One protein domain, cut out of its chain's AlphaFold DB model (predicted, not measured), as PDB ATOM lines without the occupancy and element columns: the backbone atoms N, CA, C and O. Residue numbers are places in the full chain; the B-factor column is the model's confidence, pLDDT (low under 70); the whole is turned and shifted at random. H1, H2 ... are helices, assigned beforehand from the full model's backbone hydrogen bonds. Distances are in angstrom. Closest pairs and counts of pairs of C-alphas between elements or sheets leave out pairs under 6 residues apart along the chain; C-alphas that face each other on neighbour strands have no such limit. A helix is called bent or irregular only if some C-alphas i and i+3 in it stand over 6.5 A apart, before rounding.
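Overview. This is residues 85 to 159 of the 247 residues of an uncharacterized protein of Ruminococcus sp. OM08-7 (UniProt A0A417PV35). Four helices, H1, H3, H4 and H5, stand round a small core, and H2 lies across one end of the group. H1, H4 and H5 run roughly along the long axis, H3 is more slanted, and the ring they make is loosest between H3 and H4; residues 157 to 159 run on past H5 to one tip of the long axis. The printed part has 75 residues with five named helices, H1 to H5 in order along the chain, and no named strand. The class is all helix. The whole is compact, with a radius of gyration of the C-alphas of 11.4 A, and elongated, with spans of 34 by 22 by 19 A.

Along the chain. H1 is residues 85 to 96, 16.2 A from first to last C-alpha; it begins at C-alpha 85 at (454.834, 333.203, 445.228). H2 is residues 99 to 108, 14.1 A long, and starts at C-alpha 99 at (464.651, 330.447, 424.376). H3 is residues 113 to 125, 18.4 A long; it is irregular, with C-alphas 117 and 120 standing 7.8 A apart. H4 is residues 128 to 137, 13.9 A long. H5, the longest helix, is residues 139 to 156 and measures 25.4 A, ending at C-alpha 156 at (451.714, 339.877, 445.991). H5 is irregular too, with C-alphas 140 and 143 standing 7.1 A apart.

Arrangement. H1 touches H5, their closest C-alphas being those of Leu 85 and Thr 155 at 6.4 A; they run opposite ways at a shallow tilt of 15 degrees, and H5 touches H1 with residues 148 to 156 alone. H1 also touches H3, closest at the C-alphas of Leu 89 and Lys 120, 6.2 A apart; these two run opposite ways at a shallow tilt of 29 degrees, and H3 uses residues 119 to 120 alone. H1 and H2 touch only at the corner by their link, and only just, with 3 pairs of C-alphas within 8 A; the closest are those of Met 96 and Leu 102 at 4.9 A, and the lines are about perpendicular at 75 degrees. H2 touches H3, closest at the C-alphas of Leu 106 and Ser 113, 7.3 A apart, at a steep tilt of 69 degrees, only just short of about perpendicular. H2 touches H4 at a steep tilt of 53 degrees, with the C-alphas of Ala 108 and Gly 137 closest at 5.1 A. H2 and H5 are close but not clearly touching, with the C-alphas of Asn 101 and Met 141 closest at 7.1 A. H4 and H5 form a helical hairpin: they touch, with the C-alphas of Glu 135 and Asn 142 closest at 4.6 A, and run opposite ways at a shallow tilt of 24 degrees. H3 and H4 are near each other, their closest C-alphas 8.5 A apart, while H1 and H4 are apart. In H1 and H4 every O i to N i+4 pair is within hydrogen-bond range; the figures are 5 of 6 in H2, 5 of 9 in H3 and 12 of 14 in H5.

Size, cuts and confidence. The two C-alphas farthest apart are those of Lys 99 and Phe 159, at 35.4 A. The printed part has no cut, and the four links between its helices are tight. The mean pLDDT of the printed part is 80.1; ten residues are under 70, namely 121, 124 to 125, 127 and 154 to 159.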
ATOM      1  N   LEU A  85     453.891 332.342 445.933       72.12
ATOM      2  CA  LEU A  85     454.834 333.203 445.228       72.12
ATOM      3  C   LEU A  85     456.031 332.399 444.711       72.12
ATOM      4  O   LEU A  85     456.436 332.585 443.566       72.12
ATOM      5  N   ARG A  86     456.563 331.480 445.523       70.62
ATOM      6  CA  ARG A  86     457.632 330.569 445.105       70.62
ATOM      7  C   ARG A  86     457.185 329.699 443.930       70.62
ATOM      8  O   ARG A  86     457.889 329.663 442.930       70.62
ATOM      9  N   GLU A  87     456.004 329.090 444.005       79.44
ATOM     10  CA  GLU A  87     455.438 328.271 442.922       79.44
ATOM     11  C   GLU A  87     455.260 329.069 441.622       79.44
ATOM     12  O   GLU A  87     455.636 328.606 440.546       79.44
ATOM     13  N   ILE A  88     454.739 330.297 441.710       80.38
ATOM     14  CA  ILE A  88     454.586 331.181 440.549       80.38
ATOM     15  C   ILE A  88     455.953 331.507 439.941       80.38
ATOM     16  O   ILE A  88     456.130 331.403 438.729       80.38
ATOM     17  N   LEU A  89     456.929 331.882 440.769       79.75
ATOM     18  CA  LEU A  89     458.271 332.228 440.307       79.75
ATOM     19  C   LEU A  89     459.031 331.019 439.743       79.75
ATOM     20  O   LEU A  89     459.808 331.171 438.801       79.75
ATOM     21  N   ASP A  90     458.817 329.821 440.273       81.12
ATOM     22  CA  ASP A  90     459.416 328.596 439.741       81.12
ATOM     23  C   ASP A  90     458.788 328.197 438.400       81.12
ATOM     24  O   ASP A  90     459.520 327.870 437.463       81.12
ATOM     25  N   ASN A  91     457.471 328.363 438.246       84.94
ATOM     26  CA  ASN A  91     456.795 328.216 436.956       84.94
ATOM     27  C   ASN A  91     457.298 329.233 435.923       84.94
ATOM     28  O   ASN A  91     457.536 328.878 434.770       84.94
ATOM     29  N   VAL A  92     457.518 330.485 436.337       84.25
ATOM     30  CA  VAL A  92     458.157 331.512 435.500       84.25
ATOM     31  C   VAL A  92     459.535 331.045 435.041       84.25
ATOM     32  O   VAL A  92     459.835 331.117 433.853       84.25
ATOM     33  N   ASN A  93     460.361 330.528 435.952       83.31
ATOM     34  CA  ASN A  93     461.686 330.012 435.607       83.31
ATOM     35  C   ASN A  93     461.618 328.879 434.582       83.31
ATOM     36  O   ASN A  93     462.414 328.852 433.648       83.31
ATOM     37  N   TYR A  94     460.674 327.956 434.754       85.88
ATOM     38  CA  TYR A  94     460.474 326.856 433.820       85.88
ATOM     39  C   TYR A  94     460.072 327.367 432.432       85.88
ATOM     40  O   TYR A  94     460.734 327.049 431.446       85.88
ATOM     41  N   ILE A  95     459.052 328.225 432.345       86.75
ATOM     42  CA  ILE A  95     458.565 328.779 431.070       86.75
ATOM     43  C   ILE A  95     459.664 329.580 430.362       86.75
ATOM     44  O   ILE A  95     459.824 329.466 429.146       86.75
ATOM     45  N   MET A  96     460.442 330.352 431.119       87.44
ATOM     46  CA  MET A  96     461.499 331.223 430.600       87.44
ATOM     47  C   MET A  96     462.827 330.500 430.348       87.44
ATOM     48  O   MET A  96     463.756 331.103 429.817       87.44
ATOM     49  N   SER A  97     462.931 329.211 430.686       86.94
ATOM     50  CA  SER A  97     464.077 328.381 430.294       86.94
ATOM     51  C   SER A  97     464.094 328.089 428.788       86.94
ATOM     52  O   SER A  97     465.156 327.865 428.204       86.94
ATOM     53  N   TYR A  98     462.928 328.153 428.137       88.75
ATOM     54  CA  TYR A  98     462.796 328.001 426.695       88.75
ATOM     55  C   TYR A  98     463.155 329.313 425.992       88.75
ATOM     56  O   TYR A  98     462.523 330.349 426.208       88.75
ATOM     57  N   LYS A  99     464.155 329.267 425.106       86.06
ATOM     58  CA  LYS A  99     464.651 330.447 424.376       86.06
ATOM     59  C   LYS A  99     463.558 331.156 423.568       86.06
ATOM     60  O   LYS A  99     463.568 332.387 423.489       86.06
ATOM     61  N   ASP A 100     462.615 330.388 423.031       87.44
ATOM     62  CA  ASP A 100     461.484 330.885 422.241       87.44
ATOM     63  C   ASP A 100     460.490 331.693 423.086       87.44
ATOM     64  O   ASP A 100     459.791 332.549 422.563       87.44
ATOM     65  N   ASN A 101     460.482 331.494 424.405       87.81
ATOM     66  CA  ASN A 101     459.673 332.267 425.349       87.81
ATOM     67  C   ASN A 101     460.463 333.451 425.924       87.81
ATOM     68  O   ASN A 101     459.956 334.569 426.034       87.81
ATOM     69  N   LEU A 102     461.736 333.219 426.248       89.50
ATOM     70  CA  LEU A 102     462.615 334.219 426.845       89.50
ATOM     71  C   LEU A 102     462.903 335.395 425.904       89.50
ATOM     72  O   LEU A 102     462.886 336.549 426.331       89.50
ATOM     73  N   SER A 103     463.179 335.114 424.629       90.12
ATOM     74  CA  SER A 103     463.604 336.151 423.679       90.12
ATOM     75  C   SER A 103     462.487 337.171 423.405       90.12
ATOM     76  O   SER A 103     462.759 338.366 423.526       90.12
ATOM     77  N   PRO A 104     461.229 336.761 423.130       89.75
ATOM     78  CA  PRO A 104     460.115 337.701 422.993       89.75
ATOM     79  C   PRO A 104     459.814 338.480 424.274       89.75
ATOM     80  O   PRO A 104     459.503 339.666 424.201       89.75
ATOM     81  N   PHE A 105     459.934 337.850 425.450       90.50
ATOM     82  CA  PHE A 105     459.740 338.531 426.734       90.50
ATOM     83  C   PHE A 105     460.736 339.679 426.933       90.50
ATOM     84  O   PHE A 105     460.339 340.807 427.223       90.50
ATOM     85  N   LEU A 106     462.029 339.405 426.739       89.81
ATOM     86  CA  LEU A 106     463.073 340.422 426.856       89.81
ATOM     87  C   LEU A 106     462.896 341.514 425.793       89.81
ATOM     88  O   LEU A 106     462.968 342.697 426.121       89.81
ATOM     89  N   ALA A 107     462.576 341.132 424.553       89.50
ATOM     90  CA  ALA A 107     462.354 342.075 423.460       89.50
ATOM     91  C   ALA A 107     461.175 343.025 423.737       89.50
ATOM     92  O   ALA A 107     461.295 344.228 423.502       89.50
ATOM     93  N   ALA A 108     460.073 342.523 424.307       89.38
ATOM     94  CA  ALA A 108     458.906 343.330 424.678       89.38
ATOM     95  C   ALA A 108     459.229 344.416 425.725       89.38
ATOM     96  O   ALA A 108     458.568 345.457 425.778       89.38
ATOM     97  N   LEU A 109     460.264 344.195 426.540       87.25
ATOM     98  CA  LEU A 109     460.761 345.144 427.538       87.25
ATOM     99  C   LEU A 109     461.965 345.967 427.050       87.25
ATOM    100  O   LEU A 109     462.445 346.824 427.789       87.25
ATOM    101  N   GLY A 110     462.453 345.736 425.826       88.06
ATOM    102  CA  GLY A 110     463.671 346.367 425.310       88.06
ATOM    103  C   GLY A 110     464.950 345.902 426.017       88.06
ATOM    104  O   GLY A 110     465.920 346.654 426.086       88.06
ATOM    105  N   LEU A 111     464.945 344.690 426.575       87.75
ATOM    106  CA  LEU A 111     466.061 344.086 427.304       87.75
ATOM    107  C   LEU A 111     466.859 343.121 426.419       87.75
ATOM    108  O   LEU A 111     466.355 342.593 425.426       87.75
ATOM    109  N   THR A 112     468.108 342.862 426.805       86.38
ATOM    110  CA  THR A 112     469.018 341.959 426.085       86.38
ATOM    111  C   THR A 112     469.163 340.618 426.808       86.38
ATOM    112  O   THR A 112     468.714 340.440 427.943       86.38
ATOM    113  N   SER A 113     469.823 339.647 426.168       85.44
ATOM    114  CA  SER A 113     470.065 338.314 426.739       85.44
ATOM    115  C   SER A 113     470.874 338.325 428.041       85.44
ATOM    116  O   SER A 113     470.803 337.363 428.802       85.44
ATOM    117  N   GLU A 114     471.604 339.402 428.342       85.00
ATOM    118  CA  GLU A 114     472.326 339.564 429.614       85.00
ATOM    119  C   GLU A 114     471.378 339.598 430.825       85.00
ATOM    120  O   GLU A 114     471.760 339.258 431.945       85.00
ATOM    121  N   ASN A 115     470.112 339.960 430.604       82.44
ATOM    122  CA  ASN A 115     469.083 339.998 431.635       82.44
ATOM    123  C   ASN A 115     468.420 338.635 431.896       82.44
ATOM    124  O   ASN A 115     467.592 338.542 432.802       82.44
ATOM    125  N   ALA A 116     468.780 337.577 431.158       79.31
ATOM    126  CA  ALA A 116     468.160 336.254 431.269       79.31
ATOM    127  C   ALA A 116     468.187 335.686 432.700       79.31
ATOM    128  O   ALA A 116     467.189 335.161 433.188       79.31
ATOM    129  N   SER A 117     469.297 335.864 433.421       76.81
ATOM    130  CA  SER A 117     469.437 335.404 434.812       76.81
ATOM    131  C   SER A 117     468.589 336.198 435.815       76.81
ATOM    132  O   SER A 117     468.403 335.759 436.948       76.81
ATOM    133  N   LYS A 118     468.049 337.355 435.410       77.50
ATOM    134  CA  LYS A 118     467.285 338.284 436.258       77.50
ATOM    135  C   LYS A 118     465.776 338.225 436.016       77.50
ATOM    136  O   LYS A 118     465.039 338.959 436.670       77.50
ATOM    137  N   VAL A 119     465.291 337.357 435.131       80.44
ATOM    138  CA  VAL A 119     463.881 337.318 434.699       80.44
ATOM    139  C   VAL A 119     462.896 337.184 435.862       80.44
ATOM    140  O   VAL A 119     461.910 337.914 435.898       80.44
ATOM    141  N   LYS A 120     463.201 336.345 436.863       75.12
ATOM    142  CA  LYS A 120     462.412 336.237 438.106       75.12
ATOM    143  C   LYS A 120     462.227 337.588 438.798       75.12
ATOM    144  O   LYS A 120     461.105 337.954 439.132       75.12
ATOM    145  N   SER A 121     463.323 338.323 438.992       66.25
ATOM    146  CA  SER A 121     463.277 339.646 439.622       66.25
ATOM    147  C   SER A 121     462.512 340.644 438.757       66.25
ATOM    148  O   SER A 121     461.635 341.331 439.260       66.25
ATOM    149  N   ILE A 122     462.753 340.658 437.444       76.69
ATOM    150  CA  ILE A 122     462.071 341.573 436.525       76.69
ATOM    151  C   ILE A 122     460.556 341.367 436.611       76.69
ATOM    152  O   ILE A 122     459.834 342.312 436.908       76.69
ATOM    153  N   ILE A 123     460.085 340.127 436.466       77.81
ATOM    154  CA  ILE A 123     458.659 339.780 436.554       77.81
ATOM    155  C   ILE A 123     458.051 340.173 437.902       77.81
ATOM    156  O   ILE A 123     456.927 340.667 437.949       77.81
ATOM    157  N   TYR A 124     458.789 339.989 438.994       69.81
ATOM    158  CA  TYR A 124     458.308 340.336 440.327       69.81
ATOM    159  C   TYR A 124     458.100 341.849 440.526       69.81
ATOM    160  O   TYR A 124     457.202 342.243 441.265       69.81
ATOM    161  N   TYR A 125     458.900 342.699 439.875       66.88
ATOM    162  CA  TYR A 125     458.851 344.157 440.054       66.88
ATOM    163  C   TYR A 125     458.128 344.914 438.931       66.88
ATOM    164  O   TYR A 125     457.958 346.133 439.035       66.88
ATOM    165  N   MET A 126     457.676 344.221 437.884       71.06
ATOM    166  CA  MET A 126     457.018 344.848 436.740       71.06
ATOM    167  C   MET A 126     455.776 345.652 437.141       71.06
ATOM    168  O   MET A 126     454.878 345.191 437.852       71.06
ATOM    169  N   ASN A 127     455.700 346.876 436.630       66.31
ATOM    170  CA  ASN A 127     454.544 347.746 436.768       66.31
ATOM    171  C   ASN A 127     453.473 347.446 435.703       66.31
ATOM    172  O   ASN A 127     453.723 346.754 434.720       66.31
ATOM    173  N   GLY A 128     452.264 347.993 435.866       73.44
ATOM    174  CA  GLY A 128     451.149 347.701 434.955       73.44
ATOM    175  C   GLY A 128     451.408 348.069 433.486       73.44
ATOM    176  O   GLY A 128     450.898 347.403 432.590       73.44
ATOM    177  N   SER A 129     452.226 349.093 433.214       75.44
ATOM    178  CA  SER A 129     452.584 349.459 431.837       75.44
ATOM    179  C   SER A 129     453.568 348.468 431.211       75.44
ATOM    180  O   SER A 129     453.463 348.168 430.025       75.44
ATOM    181  N   GLU A 130     454.486 347.918 432.007       79.88
ATOM    182  CA  GLU A 130     455.427 346.877 431.584       79.88
ATOM    183  C   GLU A 130     454.702 345.551 431.355       79.88
ATOM    184  O   GLU A 130     454.924 344.910 430.331       79.88
ATOM    185  N   TRP A 131     453.764 345.189 432.236       85.44
ATOM    186  CA  TRP A 131     452.883 344.033 432.037       85.44
ATOM    187  C   TRP A 131     452.114 344.127 430.727       85.44
ATOM    188  O   TRP A 131     452.173 343.205 429.921       85.44
ATOM    189  N   LYS A 132     451.512 345.285 430.443       86.81
ATOM    190  CA  LYS A 132     450.785 345.507 429.191       86.81
ATOM    191  C   LYS A 132     451.677 345.354 427.954       86.81
ATOM    192  O   LYS A 132     451.227 344.819 426.941       86.81
ATOM    193  N   LYS A 133     452.940 345.799 428.009       87.31
ATOM    194  CA  LYS A 133     453.909 345.599 426.914       87.31
ATOM    195  C   LYS A 133     454.213 344.119 426.693       87.31
ATOM    196  O   LYS A 133     454.264 343.680 425.553       87.31
ATOM    197  N   VAL A 134     454.382 343.349 427.764       89.38
ATOM    198  CA  VAL A 134     454.668 341.911 427.684       89.38
ATOM    199  C   VAL A 134     453.448 341.122 427.203       89.38
ATOM    200  O   VAL A 134     453.577 340.298 426.303       89.38
ATOM    201  N   GLU A 135     452.255 341.408 427.718       88.75
ATOM    202  CA  GLU A 135     451.004 340.758 427.297       88.75
ATOM    203  C   GLU A 135     450.709 341.012 425.808       88.75
ATOM    204  O   GLU A 135     450.312 340.109 425.078       88.75
ATOM    205  N   THR A 136     450.988 342.218 425.307       87.31
ATOM    206  CA  THR A 136     450.768 342.555 423.888       87.31
ATOM    207  C   THR A 136     451.932 342.174 422.967       87.31
ATOM    208  O   THR A 136     451.713 341.903 421.788       87.31
ATOM    209  N   GLY A 137     453.164 342.139 423.481       80.50
ATOM    210  CA  GLY A 137     454.392 341.963 422.699       80.50
ATOM    211  C   GLY A 137     454.914 340.528 422.597       80.50
ATOM    212  O   GLY A 137     455.845 340.286 421.835       80.50
ATOM    213  N   THR A 138     454.343 339.569 423.332       83.69
ATOM    214  CA  THR A 138     454.845 338.178 423.388       83.69
ATOM    215  C   THR A 138     454.051 337.168 422.551       83.69
ATOM    216  O   THR A 138     454.288 335.961 422.636       83.69
ATOM    217  N   GLY A 139     453.130 337.637 421.706       82.44
ATOM    218  CA  GLY A 139     452.400 336.793 420.757       82.44
ATOM    219  C   GLY A 139     451.641 335.650 421.441       82.44
ATOM    220  O   GLY A 139     450.781 335.886 422.287       82.44
ATOM    221  N   TYR A 140     451.965 334.402 421.088       79.88
ATOM    222  CA  TYR A 140     451.303 333.201 421.618       79.88
ATOM    223  C   TYR A 140     451.472 333.019 423.137       79.88
ATOM    224  O   TYR A 140     450.679 332.320 423.766       79.88
ATOM    225  N   MET A 141     452.477 333.658 423.742       82.19
ATOM    226  CA  MET A 141     452.734 333.576 425.179       82.19
ATOM    227  C   MET A 141     451.884 334.557 426.001       82.19
ATOM    228  O   MET A 141     451.882 334.466 427.229       82.19
ATOM    229  N   ASN A 142     451.112 335.440 425.354       84.69
ATOM    230  CA  ASN A 142     450.234 336.402 426.025       84.69
ATOM    231  C   ASN A 142     449.396 335.735 427.134       84.69
ATOM    232  O   ASN A 142     449.457 336.136 428.294       84.69
ATOM    233  N   TRP A 143     448.705 334.640 426.807       83.75
ATOM    234  CA  TRP A 143     447.834 333.945 427.757       83.75
ATOM    235  C   TRP A 143     448.577 333.453 429.013       83.75
ATOM    236  O   TRP A 143     448.054 333.532 430.125       83.75
ATOM    237  N   TYR A 144     449.828 333.004 428.856       85.19
ATOM    238  CA  TYR A 144     450.683 332.625 429.981       85.19
ATOM    239  C   TYR A 144     451.120 333.842 430.801       85.19
ATOM    240  O   TYR A 144     451.088 333.788 432.031       85.19
ATOM    241  N   MET A 145     451.490 334.943 430.142       87.38
ATOM    242  CA  MET A 145     451.913 336.179 430.807       87.38
ATOM    243  C   MET A 145     450.774 336.825 431.596       87.38
ATOM    244  O   MET A 145     450.980 337.184 432.753       87.38
ATOM    245  N   GLU A 146     449.556 336.863 431.054       87.19
ATOM    246  CA  GLU A 146     448.364 337.296 431.792       87.19
ATOM    247  C   GLU A 146     448.072 336.399 433.003       87.19
ATOM    248  O   GLU A 146     447.604 336.872 434.043       87.19
ATOM    249  N   GLY A 147     448.299 335.088 432.873       85.19
ATOM    250  CA  GLY A 147     448.128 334.126 433.961       85.19
ATOM    251  C   GLY A 147     449.123 334.361 435.098       85.19
ATOM    252  O   GLY A 147     448.730 334.389 436.270       85.19
ATOM    253  N   ILE A 148     450.393 334.595 434.756       84.62
ATOM    254  CA  ILE A 148     451.452 334.954 435.707       84.62
ATOM    255  C   ILE A 148     451.131 336.301 436.360       84.62
ATOM    256  O   ILE A 148     451.131 336.380 437.588       84.62
ATOM    257  N   HIS A 149     450.781 337.325 435.575       85.56
ATOM    258  CA  HIS A 149     450.409 338.649 436.069       85.56
ATOM    259  C   HIS A 149     449.254 338.559 437.067       85.56
ATOM    260  O   HIS A 149     449.401 339.001 438.201       85.56
ATOM    261  N   ARG A 150     448.137 337.908 436.710       82.69
ATOM    262  CA  ARG A 150     446.981 337.735 437.610       82.69
ATOM    263  C   ARG A 150     447.328 336.969 438.885       82.69
ATOM    264  O   ARG A 150     446.788 337.278 439.949       82.69
ATOM    265  N   SER A 151     448.191 335.962 438.790       79.50
ATOM    266  CA  SER A 151     448.585 335.140 439.939       79.50
ATOM    267  C   SER A 151     449.508 335.904 440.886       79.50
ATOM    268  O   SER A 151     449.311 335.848 442.103       79.50
ATOM    269  N   LEU A 152     450.459 336.671 440.343       73.81
ATOM    270  CA  LEU A 152     451.278 337.611 441.107       73.81
ATOM    271  C   LEU A 152     450.412 338.698 441.725       73.81
ATOM    272  O   LEU A 152     450.557 338.966 442.909       73.81
ATOM    273  N   ASP A 153     449.453 339.250 440.985       70.88
ATOM    274  CA  ASP A 153     448.568 340.288 441.502       70.88
ATOM    275  C   ASP A 153     447.791 339.798 442.720       70.88
ATOM    276  O   ASP A 153     447.771 340.442 443.757       70.88
ATOM    277  N   ARG A 154     447.226 338.593 442.654       67.62
ATOM    278  CA  ARG A 154     446.454 338.013 443.765       67.62
ATOM    279  C   ARG A 154     447.300 337.559 444.954       67.62
ATOM    280  O   ARG A 154     446.750 337.375 446.035       67.62
ATOM    281  N   THR A 155     448.594 337.319 444.750       64.62
ATOM    282  CA  THR A 155     449.489 336.757 445.779       64.62
ATOM    283  C   THR A 155     450.352 337.834 446.428       64.62
ATOM    284  O   THR A 155     450.559 337.833 447.637       64.62
ATOM    285  N   VAL A 156     450.841 338.764 445.615       59.53
ATOM    286  CA  VAL A 156     451.714 339.877 445.991       59.53
ATOM    287  C   VAL A 156     450.900 341.149 446.203       59.53
ATOM    288  O   VAL A 156     451.453 342.115 446.710       59.53
ATOM    289  N   ARG A 157     449.597 341.191 445.879       50.69
ATOM    290  CA  ARG A 157     448.717 342.270 446.343       50.69
ATOM    291  C   ARG A 157     447.795 341.838 447.468       50.69
ATOM    292  O   ARG A 157     446.899 341.021 447.290       50.69
ATOM    293  N   ILE A 158     447.966 342.476 448.621       46.69
ATOM    294  CA  ILE A 158     447.047 342.366 449.756       46.69
ATOM    295  C   ILE A 158     446.153 343.614 449.722       46.69
ATOM    296  O   ILE A 158     446.660 344.734 449.746       46.69
ATOM    297  N   PHE A 159     444.835 343.424 449.565       38.66
ATOM    298  CA  PHE A 159     443.832 344.495 449.378       38.66
ATOM    299  C   PHE A 159     444.137 345.484 448.231       38.66
ATOM    300  O   PHE A 159     443.822 346.664 448.334       38.66
TER     301      PHE A 159